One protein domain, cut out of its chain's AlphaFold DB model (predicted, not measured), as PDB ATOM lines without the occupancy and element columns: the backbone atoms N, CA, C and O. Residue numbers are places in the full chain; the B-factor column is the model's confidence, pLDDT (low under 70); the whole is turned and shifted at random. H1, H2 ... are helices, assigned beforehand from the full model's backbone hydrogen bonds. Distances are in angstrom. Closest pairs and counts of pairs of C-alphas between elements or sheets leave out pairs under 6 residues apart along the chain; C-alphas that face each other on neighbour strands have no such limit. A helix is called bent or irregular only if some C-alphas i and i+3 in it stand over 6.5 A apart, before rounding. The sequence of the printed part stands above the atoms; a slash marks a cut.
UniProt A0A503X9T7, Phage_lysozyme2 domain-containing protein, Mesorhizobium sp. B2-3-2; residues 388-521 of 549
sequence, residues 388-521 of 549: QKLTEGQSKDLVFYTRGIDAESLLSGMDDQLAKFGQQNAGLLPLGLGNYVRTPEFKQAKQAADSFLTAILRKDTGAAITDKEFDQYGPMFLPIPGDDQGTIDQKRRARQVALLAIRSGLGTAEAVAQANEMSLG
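AT A GLANCE: This is residues 388 to 521 of the 549 residues of the protein "Phage_lysozyme2 domain-containing protein" of Mesorhizobium sp. B2-3-2 (UniProt A0A503X9T7). Three long helices, H1, H5 and H7, make the core of an elongated body, with H1 running opposite ways to both H5 and H7; their centres form a triangle, and H5 and H7 spread at a steep tilt to each other. H8 folds back onto H1 at one end, H6 stands about perpendicular to H5 and H7 and packs on both, and the short helices H2, H3 and H4 follow one another at the other end, where H3 and H4 make a small, low-confidence head. The printed part has 134 residues with eight named helices, H1 to H8 in chain order, and no named strand; the class is all helix. It is compact, with a radius of gyration of the C-alphas of 15.9 A, and spans 52 by 29 by 24 A.

IN THESE COORDINATES: H1, residues 392 to 412, begins at C-alpha 392 at (155.003, 256.766, 205.481) and is 29.6 A long from first to last C-alpha. H2 is residues 415 to 418, H3 residues 421 to 428 and H4 residues 434 to 437. H5, residues 440 to 461, is the longest helix by residues; it begins at C-alpha 440 at (183.343, 272.775, 222.860) and is 31.0 A long. H6, residues 467 to 477, measures 15.3 A. H7, residues 485 to 504, measures 28.4 A. H8, residues 507 to 519, measures 19.8 A and ends at C-alpha 519 at (164.035, 277.619, 207.863). H3, H6 and H8 are only just irregular: C-alphas 424 and 427 are 6.8 A apart, C-alphas 472 and 475 are 6.7 A apart, and C-alphas 508 and 511 are 6.9 A apart.

HOW THE PARTS SIT: H1 touches H5 at a shallow tilt of 27 degrees, opposite ways, the closest C-alphas being those of Gly 404 and Phe 452, 4.6 A apart. H1 also touches H7 at a shallow tilt of 23 degrees, opposite ways, closest at the C-alphas of Tyr 401 and Ile 502, 6.2 A. H5 and H7 are close but not clearly touching, at a steep tilt of 45 degrees. H8 touches H1, the same way, at a tilt of 36 degrees that is only just steep; the closest C-alphas are those of Gln 394 and Ala 509, 6.1 A apart. H2 touches residues 441 to 446 of H5 alone, closest at the C-alphas of Gln 417 and Phe 442, 5.4 A. H3 touches H4, closest at the C-alphas of Gly 427 and Gly 434, 4.2 A. H6 touches residues 453 to 457 of H5 alone, about perpendicular at 76 degrees, closest at the C-alphas of Leu 453 and Gly 474, 7.0 A. H6 touches residues 491 to 495 of H7 alone, closest at the C-alphas of Phe 477 and Lys 491, 5.0 A. Among the pairs that are apart are H1 and H6, and H5 and H8. In H1 and H7 every O i to N i+4 pair is within hydrogen-bond range, against 17 of 18 in H5, 5 of 7 in H6, 7 of 9 in H8 and 2 of 4 in H3. H2 and H4 are too short for such a pair; of their O i to N i+3 pairs, 1 of 1 in H2 and 0 of 1 in H4 is within range.

THE WHOLE: The two C-alphas farthest apart are those of Gln 388 and Pro 430, 53.0 A. The printed part has no cut and no long link; the link from H6 to H7 is short, and the other links are tight. The mean pLDDT of the printed part is 71.6, and 37 residues are under 70, among them residues 420 to 442; the mean is 39 in H3 and 33 in H4.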
ATOM      1  N   GLN A 388     149.019 267.002 199.392       53.50
ATOM      2  CA  GLN A 388     149.676 265.731 199.108       53.50
ATOM      3  C   GLN A 388     150.074 265.080 200.424       53.50
ATOM      4  O   GLN A 388     151.025 265.485 201.091       53.50
ATOM      5  N   LYS A 389     149.295 264.069 200.815       62.12
ATOM      6  CA  LYS A 389     149.661 263.181 201.915       62.12
ATOM      7  C   LYS A 389     150.988 262.527 201.555       62.12
ATOM      8  O   LYS A 389     151.089 261.845 200.537       62.12
ATOM      9  N   LEU A 390     151.993 262.753 202.386       65.06
ATOM     10  CA  LEU A 390     153.253 262.039 202.283       65.06
ATOM     11  C   LEU A 390     152.991 260.564 202.587       65.06
ATOM     12  O   LEU A 390     152.246 260.236 203.514       65.06
ATOM     13  N   THR A 391     153.603 259.665 201.819       79.00
ATOM     14  CA  THR A 391     153.635 258.256 202.225       79.00
ATOM     15  C   THR A 391     154.433 258.121 203.524       79.00
ATOM     16  O   THR A 391     155.232 258.994 203.880       79.00
ATOM     17  N   GLU A 392     154.242 257.022 204.253       72.12
ATOM     18  CA  GLU A 392     155.003 256.766 205.481       72.12
ATOM     19  C   GLU A 392     156.517 256.752 205.209       72.12
ATOM     20  O   GLU A 392     157.286 257.329 205.977       72.12
ATOM     21  N   GLY A 393     156.934 256.171 204.078       72.12
ATOM     22  CA  GLY A 393     158.327 256.171 203.632       72.12
ATOM     23  C   GLY A 393     158.858 257.583 203.394       72.12
ATOM     24  O   GLY A 393     159.861 257.963 203.985       72.12
ATOM     25  N   GLN A 394     158.135 258.403 202.627       73.69
ATOM     26  CA  GLN A 394     158.530 259.792 202.353       73.69
ATOM     27  C   GLN A 394     158.550 260.662 203.615       73.69
ATOM     28  O   GLN A 394     159.416 261.519 203.760       73.69
ATOM     29  N   SER A 395     157.619 260.438 204.546       71.75
ATOM     30  CA  SER A 395     157.578 261.155 205.826       71.75
ATOM     31  C   SER A 395     158.784 260.813 206.701       71.75
ATOM     32  O   SER A 395     159.397 261.706 207.283       71.75
ATOM     33  N   LYS A 396     159.152 259.525 206.784       78.19
ATOM     34  CA  LYS A 396     160.342 259.075 207.522       78.19
ATOM     35  C   LYS A 396     161.624 259.589 206.872       78.19
ATOM     36  O   LYS A 396     162.483 260.124 207.569       78.19
ATOM     37  N   ASP A 397     161.714 259.501 205.549       78.75
ATOM     38  CA  ASP A 397     162.862 259.987 204.785       78.75
ATOM     39  C   ASP A 397     163.045 261.491 204.950       78.75
ATOM     40  O   ASP A 397     164.163 261.947 205.163       78.75
ATOM     41  N   LEU A 398     161.955 262.263 204.960       76.69
ATOM     42  CA  LEU A 398     161.989 263.698 205.226       76.69
ATOM     43  C   LEU A 398     162.562 264.012 206.616       76.69
ATOM     44  O   LEU A 398     163.360 264.940 206.753       76.69
ATOM     45  N   VAL A 399     162.185 263.244 207.642       77.81
ATOM     46  CA  VAL A 399     162.694 263.420 209.011       77.81
ATOM     47  C   VAL A 399     164.188 263.107 209.088       77.81
ATOM     48  O   VAL A 399     164.949 263.903 209.644       77.81
ATOM     49  N   PHE A 400     164.622 261.979 208.522       80.44
ATOM     50  CA  PHE A 400     166.035 261.595 208.537       80.44
ATOM     51  C   PHE A 400     166.885 262.533 207.686       80.44
ATOM     52  O   PHE A 400     167.932 262.979 208.146       80.44
ATOM     53  N   TYR A 401     166.400 262.919 206.507       84.38
ATOM     54  CA  TYR A 401     167.056 263.905 205.659       84.38
ATOM     55  C   TYR A 401     167.228 265.244 206.378       84.38
ATOM     56  O   TYR A 401     168.336 265.765 206.424       84.38
ATOM     57  N   THR A 402     166.163 265.769 206.998       78.62
ATOM     58  CA  THR A 402     166.213 267.059 207.707       78.62
ATOM     59  C   THR A 402     167.208 267.019 208.873       78.62
ATOM     60  O   THR A 402     167.991 267.947 209.041       78.62
ATOM     61  N   ARG A 403     167.235 265.926 209.652       81.19
ATOM     62  CA  ARG A 403     168.225 265.742 210.728       81.19
ATOM     63  C   ARG A 403     169.648 265.621 210.183       81.19
ATOM     64  O   ARG A 403     170.577 266.175 210.758       81.19
ATOM     65  N   GLY A 404     169.813 264.875 209.096       84.50
ATOM     66  CA  GLY A 404     171.108 264.616 208.484       84.50
ATOM     67  C   GLY A 404     171.719 265.856 207.831       84.50
ATOM     68  O   GLY A 404     172.913 266.081 207.991       84.50
ATOM     69  N   ILE A 405     170.924 266.679 207.137       84.25
ATOM     70  CA  ILE A 405     171.416 267.896 206.469       84.25
ATOM     71  C   ILE A 405     171.768 269.006 207.467       84.25
ATOM     72  O   ILE A 405     172.757 269.706 207.268       84.25
ATOM     73  N   ASP A 406     171.019 269.120 208.566       80.88
ATOM     74  CA  ASP A 406     171.350 270.008 209.686       80.88
ATOM     75  C   ASP A 406     172.672 269.587 210.350       80.88
ATOM     76  O   ASP A 406     173.604 270.382 210.489       80.88
ATOM     77  N   ALA A 407     172.805 268.291 210.648       83.56
ATOM     78  CA  ALA A 407     174.026 267.713 211.191       83.56
ATOM     79  C   ALA A 407     175.239 267.883 210.257       83.56
ATOM     80  O   ALA A 407     176.321 268.240 210.720       83.56
ATOM     81  N   GLU A 408     175.072 267.677 208.947       84.75
ATOM     82  CA  GLU A 408     176.134 267.892 207.958       84.75
ATOM     83  C   GLU A 408     176.552 269.359 207.876       84.75
ATOM     84  O   GLU A 408     177.743 269.653 207.786       84.75
ATOM     85  N   SER A 409     175.607 270.298 207.956       85.38
ATOM     86  CA  SER A 409     175.939 271.722 207.963       85.38
ATOM     87  C   SER A 409     176.800 272.101 209.166       85.38
ATOM     88  O   SER A 409     177.786 272.820 209.009       85.38
ATOM     89  N   LEU A 410     176.470 271.589 210.355       78.94
ATOM     90  CA  LEU A 410     177.267 271.807 211.565       78.94
ATOM     91  C   LEU A 410     178.636 271.115 211.480       78.94
ATOM     92  O   LEU A 410     179.639 271.673 211.926       78.94
ATOM     93  N   LEU A 411     178.691 269.917 210.892       83.69
ATOM     94  CA  LEU A 411     179.907 269.111 210.831       83.69
ATOM     95  C   LEU A 411     180.892 269.564 209.746       83.69
ATOM     96  O   LEU A 411     182.097 269.510 209.971       83.69
ATOM     97  N   SER A 412     180.411 270.039 208.595       78.00
ATOM     98  CA  SER A 412     181.248 270.397 207.437       78.00
ATOM     99  C   SER A 412     182.306 271.476 207.731       78.00
ATOM    100  O   SER A 412     183.351 271.508 207.081       78.00
ATOM    101  N   GLY A 413     182.064 272.333 208.732       76.12
ATOM    102  CA  GLY A 413     183.020 273.326 209.239       76.12
ATOM    103  C   GLY A 413     183.876 272.854 210.424       76.12
ATOM    104  O   GLY A 413     184.705 273.616 210.916       76.12
ATOM    105  N   MET A 414     183.668 271.627 210.909       79.94
ATOM    106  CA  MET A 414     184.302 271.069 212.112       79.94
ATOM    107  C   MET A 414     184.901 269.668 211.905       79.94
ATOM    108  O   MET A 414     185.329 269.049 212.879       79.94
ATOM    109  N   ASP A 415     184.964 269.164 210.669       74.19
ATOM    110  CA  ASP A 415     185.500 267.835 210.339       74.19
ATOM    111  C   ASP A 415     186.877 267.571 210.962       74.19
ATOM    112  O   ASP A 415     187.103 266.525 211.573       74.19
ATOM    113  N   ASP A 416     187.773 268.556 210.890       75.00
ATOM    114  CA  ASP A 416     189.136 268.446 211.411       75.00
ATOM    115  C   ASP A 416     189.166 268.254 212.934       75.00
ATOM    116  O   ASP A 416     190.147 267.756 213.478       75.00
ATOM    117  N   GLN A 417     188.099 268.634 213.653       76.94
ATOM    118  CA  GLN A 417     187.992 268.382 215.091       76.94
ATOM    119  C   GLN A 417     187.852 266.884 215.369       76.94
ATOM    120  O   GLN A 417     188.438 266.388 216.328       76.94
ATOM    121  N   LEU A 418     187.134 266.146 214.518       74.56
ATOM    122  CA  LEU A 418     186.971 264.703 214.679       74.56
ATOM    123  C   LEU A 418     188.263 263.938 214.406       74.56
ATOM    124  O   LEU A 418     188.474 262.917 215.042       74.56
ATOM    125  N   ALA A 419     189.156 264.458 213.564       72.44
ATOM    126  CA  ALA A 419     190.467 263.857 213.304       72.44
ATOM    127  C   ALA A 419     191.503 264.104 214.429       72.44
ATOM    128  O   ALA A 419     192.643 263.638 214.356       72.44
ATOM    129  N   LYS A 420     191.154 264.837 215.499       64.44
ATOM    130  CA  LYS A 420     192.089 265.142 216.596       64.44
ATOM    131  C   LYS A 420     192.209 263.982 217.576       64.44
ATOM    132  O   LYS A 420     191.362 263.793 218.454       64.44
ATOM    133  N   PHE A 421     193.357 263.306 217.518       42.06
ATOM    134  CA  PHE A 421     193.721 262.182 218.392       42.06
ATOM    135  C   PHE A 421     193.455 262.451 219.885       42.06
ATOM    136  O   PHE A 421     192.835 261.637 220.565       42.06
ATOM    137  N   GLY A 422     193.853 263.620 220.401       39.84
ATOM    138  CA  GLY A 422     193.676 263.969 221.817       39.84
ATOM    139  C   GLY A 422     192.217 264.149 222.258       39.84
ATOM    140  O   GLY A 422     191.900 263.940 223.426       39.84
ATOM    141  N   GLN A 423     191.309 264.505 221.348       47.38
ATOM    142  CA  GLN A 423     189.906 264.772 221.684       47.38
ATOM    143  C   GLN A 423     189.005 263.549 221.488       47.38
ATOM    144  O   GLN A 423     188.082 263.321 222.280       47.38
ATOM    145  N   GLN A 424     189.319 262.707 220.502       48.50
ATOM    146  CA  GLN A 424     188.652 261.420 220.306       48.50
ATOM    147  C   GLN A 424     188.964 260.459 221.462       48.50
ATOM    148  O   GLN A 424     188.052 259.829 221.999       48.50
ATOM    149  N   ASN A 425     190.204 260.494 221.964       36.59
ATOM    150  CA  ASN A 425     190.663 259.691 223.101       36.59
ATOM    151  C   ASN A 425     190.398 260.326 224.474       36.59
ATOM    152  O   ASN A 425     190.606 259.684 225.499       36.59
ATOM    153  N   ALA A 426     189.863 261.548 224.536       34.00
ATOM    154  CA  ALA A 426     189.478 262.184 225.795       34.00
ATOM    155  C   ALA A 426     188.427 261.373 226.579       34.00
ATOM    156  O   ALA A 426     188.398 261.418 227.802       34.00
ATOM    157  N   GLY A 427     187.588 260.580 225.901       34.81
ATOM    158  CA  GLY A 427     186.635 259.667 226.550       34.81
ATOM    159  C   GLY A 427     187.284 258.514 227.330       34.81
ATOM    160  O   GLY A 427     186.599 257.882 228.126       34.81
ATOM    161  N   LEU A 428     188.583 258.272 227.127       31.78
ATOM    162  CA  LEU A 428     189.383 257.262 227.828       31.78
ATOM    163  C   LEU A 428     189.985 257.798 229.140       31.78
ATOM    164  O   LEU A 428     190.652 257.060 229.863       31.78
ATOM    165  N   LEU A 429     189.743 259.074 229.472       29.94
ATOM    166  CA  LEU A 429     190.097 259.654 230.766       29.94
ATOM    167  C   LEU A 429     189.128 259.154 231.853       29.94
ATOM    168  O   LEU A 429     187.911 259.313 231.701       29.94
ATOM    169  N   PRO A 430     189.631 258.587 232.967       27.11
ATOM    170  CA  PRO A 430     188.781 258.097 234.048       27.11
ATOM    171  C   PRO A 430     187.936 259.210 234.695       27.11
ATOM    172  O   PRO A 430     188.256 260.393 234.596       27.11
ATOM    173  N   LEU A 431     186.877 258.818 235.420       27.27
ATOM    174  CA  LEU A 431     186.001 259.699 236.224       27.27
ATOM    175  C   LEU A 431     185.034 260.611 235.437       27.27
ATOM    176  O   LEU A 431     184.542 261.599 235.977       27.27
ATOM    177  N   GLY A 432     184.735 260.318 234.166       29.61
ATOM    178  CA  GLY A 432     183.807 261.140 233.370       29.61
ATOM    179  C   GLY A 432     184.381 262.505 232.962       29.61
ATOM    180  O   GLY A 432     183.674 263.347 232.404       29.61
ATOM    181  N   LEU A 433     185.687 262.705 233.179       29.25
ATOM    182  CA  LEU A 433     186.430 263.909 232.802       29.25
ATOM    183  C   LEU A 433     186.603 264.058 231.289       29.25
ATOM    184  O   LEU A 433     186.961 265.135 230.818       29.25
ATOM    185  N   GLY A 434     186.280 263.024 230.511       31.92
ATOM    186  CA  GLY A 434     186.378 263.066 229.058       31.92
ATOM    187  C   GLY A 434     185.529 264.147 228.401       31.92
ATOM    188  O   GLY A 434     185.954 264.733 227.413       31.92
ATOM    189  N   ASN A 435     184.384 264.512 228.982       31.50
ATOM    190  CA  ASN A 435     183.653 265.695 228.528       31.50
ATOM    191  C   ASN A 435     184.255 267.005 229.055       31.50
ATOM    192  O   ASN A 435     184.015 268.039 228.461       31.50
ATOM    193  N   TYR A 436     185.047 267.025 230.117       31.02
ATOM    194  CA  TYR A 436     185.624 268.269 230.643       31.02
ATOM    195  C   TYR A 436     186.884 268.711 229.896       31.02
ATOM    196  O   TYR A 436     187.173 269.900 229.838       31.02
ATOM    197  N   VAL A 437     187.586 267.769 229.268       36.31
ATOM    198  CA  VAL A 437     188.795 268.035 228.470       36.31
ATOM    199  C   VAL A 437     188.541 268.106 226.959       36.31
ATOM    200  O   VAL A 437     189.388 268.591 226.212       36.31
ATOM    201  N   ARG A 438     187.375 267.636 226.484       47.19
ATOM    202  CA  ARG A 438     186.933 267.849 225.099       47.19
ATOM    203  C   ARG A 438     186.620 269.322 224.912       47.19
ATOM    204  O   ARG A 438     185.835 269.884 225.683       47.19
ATOM    205  N   THR A 439     187.180 269.929 223.872       51.72
ATOM    206  CA  THR A 439     186.838 271.316 223.569       51.72
ATOM    207  C   THR A 439     185.370 271.407 223.132       51.72
ATOM    208  O   THR A 439     184.793 270.401 222.691       51.72
ATOM    209  N   PRO A 440     184.723 272.572 223.296       55.69
ATOM    210  CA  PRO A 440     183.343 272.775 222.860       55.69
ATOM    211  C   PRO A 440     183.115 272.370 221.397       55.69
ATOM    212  O   PRO A 440     182.120 271.719 221.093       55.69
ATOM    213  N   GLU A 441     184.083 272.653 220.528       63.47
ATOM    214  CA  GLU A 441     184.035 272.377 219.089       63.47
ATOM    215  C   GLU A 441     184.054 270.871 218.812       63.47
ATOM    216  O   GLU A 441     183.307 270.389 217.970       63.47
ATOM    217  N   PHE A 442     184.833 270.092 219.573       66.94
ATOM    218  CA  PHE A 442     184.816 268.633 219.454       66.94
ATOM    219  C   PHE A 442     183.478 268.034 219.856       66.94
ATOM    220  O   PHE A 442     182.997 267.097 219.228       66.94
ATOM    221  N   LYS A 443     182.881 268.538 220.940       70.44
ATOM    222  CA  LYS A 443     181.583 268.041 221.410       70.44
ATOM    223  C   LYS A 443     180.498 268.334 220.388       70.44
ATOM    224  O   LYS A 443     179.690 267.454 220.116       70.44
ATOM    225  N   GLN A 444     180.518 269.537 219.817       70.25
ATOM    226  CA  GLN A 444     179.613 269.938 218.746       70.25
ATOM    227  C   GLN A 444     179.817 269.061 217.507       70.25
ATOM    228  O   GLN A 444     178.852 268.480 217.017       70.25
ATOM    229  N   ALA A 445     181.065 268.853 217.078       76.00
ATOM    230  CA  ALA A 445     181.393 267.982 215.952       76.00
ATOM    231  C   ALA A 445     180.976 266.521 216.192       76.00
ATOM    232  O   ALA A 445     180.370 265.904 215.324       76.00
ATOM    233  N   LYS A 446     181.236 265.967 217.383       80.25
ATOM    234  CA  LYS A 446     180.852 264.600 217.781       80.25
ATOM    235  C   LYS A 446     179.332 264.439 217.811       80.25
ATOM    236  O   LYS A 446     178.815 263.455 217.298       80.25
ATOM    237  N   GLN A 447     178.614 265.408 218.378       79.00
ATOM    238  CA  GLN A 447     177.153 265.395 218.427       79.00
ATOM    239  C   GLN A 447     176.536 265.499 217.025       79.00
ATOM    240  O   GLN A 447     175.572 264.790 216.730       79.00
ATOM    241  N   ALA A 448     177.100 266.348 216.161       80.56
ATOM    242  CA  ALA A 448     176.696 266.463 214.765       80.56
ATOM    243  C   ALA A 448     176.987 265.160 214.004       80.56
ATOM    244  O   ALA A 448     176.108 264.629 213.337       80.56
ATOM    245  N   ALA A 449     178.166 264.569 214.188       84.31
ATOM    246  CA  ALA A 449     178.543 263.293 213.590       84.31
ATOM    247  C   ALA A 449     177.628 262.134 213.995       84.31
ATOM    248  O   ALA A 449     177.171 261.387 213.131       84.31
ATOM    249  N   ASP A 450     177.306 262.013 215.283       85.94
ATOM    250  CA  ASP A 450     176.392 260.980 215.772       85.94
ATOM    251  C   ASP A 450     174.966 261.223 215.233       85.94
ATOM    252  O   ASP A 450     174.275 260.291 214.814       85.94
ATOM    253  N   SER A 451     174.528 262.485 215.154       80.81
ATOM    254  CA  SER A 451     173.234 262.858 214.557       80.81
ATOM    255  C   SER A 451     173.158 262.545 213.060       80.81
ATOM    256  O   SER A 451     172.136 262.040 212.591       80.81
ATOM    257  N   PHE A 452     174.240 262.787 212.319       89.88
ATOM    258  CA  PHE A 452     174.360 262.433 210.909       89.88
ATOM    259  C   PHE A 452     174.324 260.913 210.727       89.88
ATOM    260  O   PHE A 452     173.498 260.389 209.979       89.88
ATOM    261  N   LEU A 453     175.187 260.190 211.445       87.06
ATOM    262  CA  LEU A 453     175.347 258.752 211.271       87.06
ATOM    263  C   LEU A 453     174.071 258.005 211.663       87.06
ATOM    264  O   LEU A 453     173.654 257.092 210.958       87.06
ATOM    265  N   THR A 454     173.377 258.447 212.716       84.62
ATOM    266  CA  THR A 454     172.062 257.886 213.059       84.62
ATOM    267  C   THR A 454     171.011 258.131 211.985       84.62
ATOM    268  O   THR A 454     170.177 257.257 211.765       84.62
ATOM    269  N   ALA A 455     171.024 259.281 211.308       83.75
ATOM    270  CA  ALA A 455     170.076 259.562 210.236       83.75
ATOM    271  C   ALA A 455     170.277 258.624 209.034       83.75
ATOM    272  O   ALA A 455     169.295 258.093 208.515       83.75
ATOM    273  N   ILE A 456     171.530 258.370 208.645       83.94
ATOM    274  CA  ILE A 456     171.861 257.432 207.562       83.94
ATOM    275  C   ILE A 456     171.580 255.983 207.984       83.94
ATOM    276  O   ILE A 456     170.847 255.271 207.304       83.94
ATOM    277  N   LEU A 457     172.065 255.555 209.154       84.44
ATOM    278  CA  LEU A 457     171.906 254.173 209.619       84.44
ATOM    279  C   LEU A 457     170.440 253.781 209.829       84.44
ATOM    280  O   LEU A 457     170.050 252.667 209.491       84.44
ATOM    281  N   ARG A 458     169.585 254.694 210.318       80.44
ATOM    282  CA  ARG A 458     168.139 254.422 210.424       80.44
ATOM    283  C   ARG A 458     167.492 254.159 209.063       80.44
ATOM    284  O   ARG A 458     166.508 253.422 209.020       80.44
ATOM    285  N   LYS A 459     168.011 254.759 207.987       79.19
ATOM    286  CA  LYS A 459     167.527 254.536 206.623       79.19
ATOM    287  C   LYS A 459     168.016 253.199 206.064       79.19
ATOM    288  O   LYS A 459     167.212 252.488 205.467       79.19
ATOM    289  N   ASP A 460     169.278 252.854 206.297       70.06
ATOM    290  CA  ASP A 460     169.901 251.659 205.718       70.06
ATOM    291  C   ASP A 460     169.534 250.363 206.455       70.06
ATOM    292  O   ASP A 460     169.366 249.323 205.819       70.06
ATOM    293  N   THR A 461     169.383 250.403 207.787       73.50
ATOM    294  CA  THR A 461     169.220 249.179 208.597       73.50
ATOM    295  C   THR A 461     167.808 248.984 209.141       73.50
ATOM    296  O   THR A 461     167.434 247.864 209.490       73.50
ATOM    297  N   GLY A 462     166.986 250.042 209.203       61.44
ATOM    298  CA  GLY A 462     165.571 249.993 209.609       61.44
ATOM    299  C   GLY A 462     165.296 249.531 211.053       61.44
ATOM    300  O   GLY A 462     164.151 249.596 211.505       61.44
ATOM    301  N   ALA A 463     166.322 249.097 211.793       64.75
ATOM    302  CA  ALA A 463     166.252 248.534 213.137       64.75
ATOM    303  C   ALA A 463     166.789 249.511 214.203       64.75
ATOM    304  O   ALA A 463     167.080 250.684 213.937       64.75
ATOM    305  N   ALA A 464     166.856 249.058 215.459       69.50
ATOM    306  CA  ALA A 464     167.581 249.772 216.507       69.50
ATOM    307  C   ALA A 464     169.079 249.774 216.176       69.50
ATOM    308  O   ALA A 464     169.652 248.706 215.994       69.50
ATOM    309  N   ILE A 465     169.680 250.965 216.102       66.00
ATOM    310  CA  ILE A 465     171.104 251.104 215.788       66.00
ATOM    311  C   ILE A 465     171.926 250.609 216.979       66.00
ATOM    312  O   ILE A 465     171.693 251.023 218.115       66.00
ATOM    313  N   THR A 466     172.879 249.736 216.697       73.88
ATOM    314  CA  THR A 466     173.816 249.119 217.630       73.88
ATOM    315  C   THR A 466     175.176 249.806 217.583       73.88
ATOM    316  O   THR A 466     175.572 250.366 216.562       73.88
ATOM    317  N   ASP A 467     175.945 249.692 218.665       72.38
ATOM    318  CA  ASP A 467     177.300 250.258 218.734       72.38
ATOM    319  C   ASP A 467     178.223 249.694 217.639       72.38
ATOM    320  O   ASP A 467     179.032 250.416 217.066       72.38
ATOM    321  N   LYS A 468     178.037 248.425 217.248       72.81
ATOM    322  CA  LYS A 468     178.802 247.804 216.154       72.81
ATOM    323  C   LYS A 468     178.537 248.454 214.798       72.81
ATOM    324  O   LYS A 468     179.448 248.543 213.981       72.81
ATOM    325  N   GLU A 469     177.308 248.898 214.543       71.62
ATOM    326  CA  GLU A 469     176.986 249.628 213.312       71.62
ATOM    327  C   GLU A 469     177.641 251.014 213.322       71.62
ATOM    328  O   GLU A 469     178.157 251.452 212.296       71.62
ATOM    329  N   PHE A 470     177.717 251.676 214.480       75.94
ATOM    330  CA  PHE A 470     178.492 252.911 214.616       75.94
ATOM    331  C   PHE A 470     179.982 252.689 214.342       75.94
ATOM    332  O   PHE A 470     180.576 253.466 213.597       75.94
ATOM    333  N   ASP A 471     180.574 251.625 214.883       79.06
ATOM    334  CA  ASP A 471     181.995 251.316 214.689       79.06
ATOM    335  C   ASP A 471     182.318 250.938 213.237       79.06
ATOM    336  O   ASP A 471     183.393 251.259 212.731       79.06
ATOM    337  N   GLN A 472     181.385 250.278 212.547       81.25
ATOM    338  CA  GLN A 472     181.571 249.851 211.163       81.25
ATOM    339  C   GLN A 472     181.373 250.995 210.160       81.25
ATOM    340  O   GLN A 472     182.175 251.149 209.239       81.25
ATOM    341  N   TYR A 473     180.315 251.796 210.316       82.31
ATOM    342  CA  TYR A 473     179.970 252.854 209.357       82.31
ATOM    343  C   TYR A 473     180.574 254.213 209.720       82.31
ATOM    344  O   TYR A 473     180.760 255.056 208.843       82.31
ATOM    345  N   GLY A 474     180.932 254.434 210.985       87.44
ATOM    346  CA  GLY A 474     181.593 255.653 211.444       87.44
ATOM    347  C   GLY A 474     182.833 255.993 210.613       87.44
ATOM    348  O   GLY A 474     182.856 257.068 210.021       87.44
ATOM    349  N   PRO A 475     183.814 255.085 210.453       88.06
ATOM    350  CA  PRO A 475     185.013 255.343 209.653       88.06
ATOM    351  C   PRO A 475     184.748 255.617 208.165       88.06
ATOM    352  O   PRO A 475     185.588 256.235 207.513       88.06
ATOM    353  N   MET A 476     183.604 255.187 207.621       85.44
ATOM    354  CA  MET A 476     183.226 255.418 206.219       85.44
ATOM    355  C   MET A 476     182.806 256.873 205.962       85.44
ATOM    356  O   MET A 476     183.051 257.406 204.879       85.44
ATOM    357  N   PHE A 477     182.194 257.524 206.953       88.50
ATOM    358  CA  PHE A 477     181.594 258.855 206.809       88.50
ATOM    359  C   PHE A 477     182.266 259.934 207.667       88.50
ATOM    360  O   PHE A 477     182.173 261.126 207.359       88.50
ATOM    361  N   LEU A 478     182.937 259.542 208.750       92.31
ATOM    362  CA  LEU A 478     183.480 260.441 209.763       92.31
ATOM    363  C   LEU A 478     185.017 260.413 209.765       92.31
ATOM    364  O   LEU A 478     185.618 259.334 209.659       92.31
ATOM    365  N   PRO A 479     185.665 261.582 209.905       88.12
ATOM    366  CA  PRO A 479     187.100 261.658 210.140       88.12
ATOM    367  C   PRO A 479     187.531 260.902 211.405       88.12
ATOM    368  O   PRO A 479     186.866 260.955 212.443       88.12
ATOM    369  N   ILE A 480     188.663 260.212 211.312       83.06
ATOM    370  CA  ILE A 480     189.334 259.519 212.421       83.06
ATOM    371  C   ILE A 480     190.762 260.058 212.580       83.06
ATOM    372  O   ILE A 480     191.264 260.741 211.681       83.06
ATOM    373  N   PRO A 481     191.457 259.790 213.702       77.50
ATOM    374  CA  PRO A 481     192.796 260.302 213.896       77.50
ATOM    375  C   PRO A 481     193.745 259.694 212.875       77.50
ATOM    376  O   PRO A 481     193.807 258.474 212.738       77.50
ATOM    377  N   GLY A 482     194.517 260.551 212.212       68.88
ATOM    378  CA  GLY A 482     195.476 260.140 211.189       68.88
ATOM    379  C   GLY A 482     194.960 260.238 209.753       68.88
ATOM    380  O   GLY A 482     195.764 260.047 208.846       68.88
ATOM    381  N   ASP A 483     193.686 260.584 209.529       77.38
ATOM    382  CA  ASP A 483     193.208 260.957 208.193       77.38
ATOM    383  C   ASP A 483     193.876 262.261 207.727       77.38
ATOM    384  O   ASP A 483     193.908 263.256 208.456       77.38
ATOM    385  N   ASP A 484     194.384 262.279 206.494       77.75
ATOM    386  CA  ASP A 484     194.840 263.505 205.838       77.75
ATOM    387  C   ASP A 484     193.660 264.350 205.314       77.75
ATOM    388  O   ASP A 484     192.526 263.875 205.205       77.75
ATOM    389  N   GLN A 485     193.920 265.606 204.929       78.56
ATOM    390  CA  GLN A 485     192.875 266.520 204.447       78.56
ATOM    391  C   GLN A 485     192.123 265.994 203.214       78.56
ATOM    392  O   GLN A 485     190.919 266.212 203.084       78.56
ATOM    393  N   GLY A 486     192.804 265.287 202.310       72.38
ATOM    394  CA  GLY A 486     192.179 264.683 201.136       72.38
ATOM    395  C   GLY A 486     191.198 263.577 201.521       72.38
ATOM    396  O   GLY A 486     190.094 263.517 200.970       72.38
ATOM    397  N   THR A 487     191.563 262.760 202.510       77.31
ATOM    398  CA  THR A 487     190.696 261.734 203.104       77.31
ATOM    399  C   THR A 487     189.504 262.362 203.841       77.31
ATOM    400  O   THR A 487     188.365 261.930 203.656       77.31
ATOM    401  N   ILE A 488     189.721 263.443 204.598       80.19
ATOM    402  CA  ILE A 488     188.648 264.208 205.258       80.19
ATOM    403  C   ILE A 488     187.659 264.771 204.227       80.19
ATOM    404  O   ILE A 488     186.444 264.589 204.355       80.19
ATOM    405  N   ASP A 489     188.159 265.393 203.159       78.88
ATOM    406  CA  ASP A 489     187.332 265.944 202.086       78.88
ATOM    407  C   ASP A 489     186.577 264.844 201.320       78.88
ATOM    408  O   ASP A 489     185.434 265.040 200.897       78.88
ATOM    409  N   GLN A 490     187.191 263.670 201.137       78.50
ATOM    410  CA  GLN A 490     186.533 262.501 200.556       78.50
ATOM    411  C   GLN A 490     185.368 262.025 201.429       78.50
ATOM    412  O   GLN A 490     184.281 261.786 200.902       78.50
ATOM    413  N   LYS A 491     185.560 261.944 202.748       87.56
ATOM    414  CA  LYS A 491     184.508 261.560 203.698       87.56
ATOM    415  C   LYS A 491     183.387 262.594 203.761       87.56
ATOM    416  O   LYS A 491     182.219 262.218 203.708       87.56
ATOM    417  N   ARG A 492     183.710 263.893 203.742       87.19
ATOM    418  CA  ARG A 492     182.710 264.969 203.614       87.19
ATOM    419  C   ARG A 492     181.869 264.805 202.349       87.19
ATOM    420  O   ARG A 492     180.642 264.835 202.409       87.19
ATOM    421  N   ARG A 493     182.505 264.552 201.200       82.25
ATOM    422  CA  ARG A 493     181.784 264.246 199.952       82.25
ATOM    423  C   ARG A 493     180.903 263.001 200.090       82.25
ATOM    424  O   ARG A 493     179.761 263.033 199.645       82.25
ATOM    425  N   ALA A 494     181.386 261.939 200.734       84.31
ATOM    426  CA  ALA A 494     180.596 260.728 200.970       84.31
ATOM    427  C   ALA A 494     179.327 261.014 201.791       84.31
ATOM    428  O   ALA A 494     178.254 260.508 201.459       84.31
ATOM    429  N   ARG A 495     179.411 261.886 202.804       92.88
ATOM    430  CA  ARG A 495     178.242 262.319 203.585       92.88
ATOM    431  C   ARG A 495     177.226 263.092 202.751       92.88
ATOM    432  O   ARG A 495     176.031 262.808 202.807       92.88
ATOM    433  N   GLN A 496     177.696 264.023 201.924       88.00
ATOM    434  CA  GLN A 496     176.838 264.791 201.018       88.00
ATOM    435  C   GLN A 496     176.135 263.892 199.993       88.00
ATOM    436  O   GLN A 496     174.950 264.080 199.720       88.00
ATOM    437  N   VAL A 497     176.838 262.886 199.465       82.88
ATOM    438  CA  VAL A 497     176.264 261.884 198.556       82.88
ATOM    439  C   VAL A 497     175.196 261.044 199.262       82.88
ATOM    440  O   VAL A 497     174.125 260.840 198.693       82.88
ATOM    441  N   ALA A 498     175.428 260.619 200.507       86.81
ATOM    442  CA  ALA A 498     174.435 259.874 201.285       86.81
ATOM    443  C   ALA A 498     173.148 260.690 201.511       86.81
ATOM    444  O   ALA A 498     172.042 260.188 201.312       86.81
ATOM    445  N   LEU A 499     173.268 261.982 201.833       86.56
ATOM    446  CA  LEU A 499     172.106 262.869 201.973       86.56
ATOM    447  C   LEU A 499     171.396 263.120 200.646       86.56
ATOM    448  O   LEU A 499     170.168 263.151 200.609       86.56
ATOM    449  N   LEU A 500     172.147 263.267 199.550       83.12
ATOM    450  CA  LEU A 500     171.571 263.385 198.214       83.12
ATOM    451  C   LEU A 500     170.775 262.129 197.834       83.12
ATOM    452  O   LEU A 500     169.715 262.251 197.218       83.12
ATOM    453  N   ALA A 501     171.240 260.944 198.232       82.25
ATOM    454  CA  ALA A 501     170.526 259.692 198.007       82.25
ATOM    455  C   ALA A 501     169.181 259.666 198.755       82.25
ATOM    456  O   ALA A 501     168.156 259.353 198.149       82.25
ATOM    457  N   ILE A 502     169.149 260.084 200.029       84.00
ATOM    458  CA  ILE A 502     167.891 260.202 200.791       84.00
ATOM    459  C   ILE A 502     166.971 261.245 200.149       84.00
ATOM    460  O   ILE A 502     165.791 260.972 199.931       84.00
ATOM    461  N   ARG A 503     167.514 262.416 199.788       85.06
ATOM    462  CA  ARG A 503     166.762 263.498 199.137       85.06
ATOM    463  C   ARG A 503     166.087 263.032 197.850       85.06
ATOM    464  O   ARG A 503     164.917 263.312 197.625       85.06
ATOM    465  N   SER A 504     166.811 262.273 197.032       80.81
ATOM    466  CA  SER A 504     166.303 261.737 195.764       80.81
ATOM    467  C   SER A 504     165.104 260.796 195.962       80.81
ATOM    468  O   SER A 504     164.270 260.672 195.068       80.81
ATOM    469  N   GLY A 505     164.980 260.176 197.141       80.56
ATOM    470  CA  GLY A 505     163.842 259.337 197.530       80.56
ATOM    471  C   GLY A 505     162.625 260.094 198.083       80.56
ATOM    472  O   GLY A 505     161.569 259.488 198.262       80.56
ATOM    473  N   LEU A 506     162.723 261.407 198.333       78.88
ATOM    474  CA  LEU A 506     161.652 262.183 198.976       78.88
ATOM    475  C   LEU A 506     160.407 262.351 198.100       78.88
ATOM    476  O   LEU A 506     159.294 262.456 198.621       78.88
ATOM    477  N   GLY A 507     160.568 262.381 196.776       84.69
ATOM    478  CA  GLY A 507     159.470 262.597 195.834       84.69
ATOM    479  C   GLY A 507     158.648 263.841 196.186       84.69
ATOM    480  O   GLY A 507     159.149 264.961 196.162       84.69
ATOM    481  N   THR A 508     157.382 263.650 196.560       76.06
ATOM    482  CA  THR A 508     156.452 264.739 196.908       76.06
ATOM    483  C   THR A 508     156.820 265.472 198.208       76.06
ATOM    484  O   THR A 508     156.372 266.599 198.410       76.06
ATOM    485  N   ALA A 509     157.675 264.895 199.063       73.94
ATOM    486  CA  ALA A 509     158.186 265.549 200.273       73.94
ATOM    487  C   ALA A 509     159.290 266.591 200.003       73.94
ATOM    488  O   ALA A 509     159.663 267.334 200.910       73.94
ATOM    489  N   GLU A 510     159.798 266.686 198.772       79.06
ATOM    490  CA  GLU A 510     160.914 267.567 198.405       79.06
ATOM    491  C   GLU A 510     160.623 269.052 198.685       79.06
ATOM    492  O   GLU A 510     161.477 269.770 199.205       79.06
ATOM    493  N   ALA A 511     159.397 269.518 198.429       71.12
ATOM    494  CA  ALA A 511     159.001 270.896 198.733       71.12
ATOM    495  C   ALA A 511     159.066 271.203 200.243       71.12
ATOM    496  O   ALA A 511     159.405 272.316 200.648       71.12
ATOM    497  N   VAL A 512     158.788 270.201 201.082       69.88
ATOM    498  CA  VAL A 512     158.861 270.321 202.544       69.88
ATOM    499  C   VAL A 512     160.310 270.311 203.016       69.88
ATOM    500  O   VAL A 512     160.679 271.110 203.871       69.88
ATOM    501  N   ALA A 513     161.153 269.464 202.424       73.38
ATOM    502  CA  ALA A 513     162.586 269.460 202.699       73.38
ATOM    503  C   ALA A 513     163.229 270.811 202.358       73.38
ATOM    504  O   ALA A 513     163.980 271.352 203.166       73.38
ATOM    505  N   GLN A 514     162.867 271.410 201.221       73.50
ATOM    506  CA  GLN A 514     163.324 272.751 200.845       73.50
ATOM    507  C   GLN A 514     162.851 273.825 201.833       73.50
ATOM    508  O   GLN A 514     163.627 274.705 202.208       73.50
ATOM    509  N   ALA A 515     161.598 273.752 202.294       66.88
ATOM    510  CA  ALA A 515     161.090 274.647 203.334       66.88
ATOM    511  C   ALA A 515     161.862 274.498 204.657       66.88
ATOM    512  O   ALA A 515     162.200 275.506 205.281       66.88
ATOM    513  N   ASN A 516     162.194 273.264 205.050       71.88
ATOM    514  CA  ASN A 516     162.996 272.986 206.239       71.88
ATOM    515  C   ASN A 516     164.417 273.550 206.099       71.88
ATOM    516  O   ASN A 516     164.870 274.266 206.988       71.88
ATOM    517  N   GLU A 517     165.087 273.313 204.969       72.75
ATOM    518  CA  GLU A 517     166.419 273.864 204.673       72.75
ATOM    519  C   GLU A 517     166.436 275.392 204.776       72.75
ATOM    520  O   GLU A 517     167.277 275.963 205.469       72.75
ATOM    521  N   MET A 518     165.461 276.063 204.155       69.12
ATOM    522  CA  MET A 518     165.329 277.518 204.239       69.12
ATOM    523  C   MET A 518     165.107 277.992 205.679       69.12
ATOM    524  O   MET A 518     165.695 278.993 206.083       69.12
ATOM    525  N   SER A 519     164.295 277.274 206.459       61.81
ATOM    526  CA  SER A 519     164.035 277.619 207.863       61.81
ATOM    527  C   SER A 519     165.247 277.428 208.777       61.81
ATOM    528  O   SER A 519     165.384 278.146 209.763       61.81
ATOM    529  N   LEU A 520     166.144 276.506 208.427       62.81
ATOM    530  CA  LEU A 520     167.397 276.254 209.139       62.81
ATOM    531  C   LEU A 520     168.536 277.179 208.673       62.81
ATOM    532  O   LEU A 520     169.655 277.072 209.164       62.81
ATOM    533  N   GLY A 521     168.283 278.080 207.716       66.06
ATOM    534  CA  GLY A 521     169.327 278.921 207.122       66.06
ATOM    535  C   GLY A 521     170.304 278.144 206.231       66.06
ATOM    536  O   GLY A 521     171.335 278.681 205.830       66.06
TER     537      GLY A 521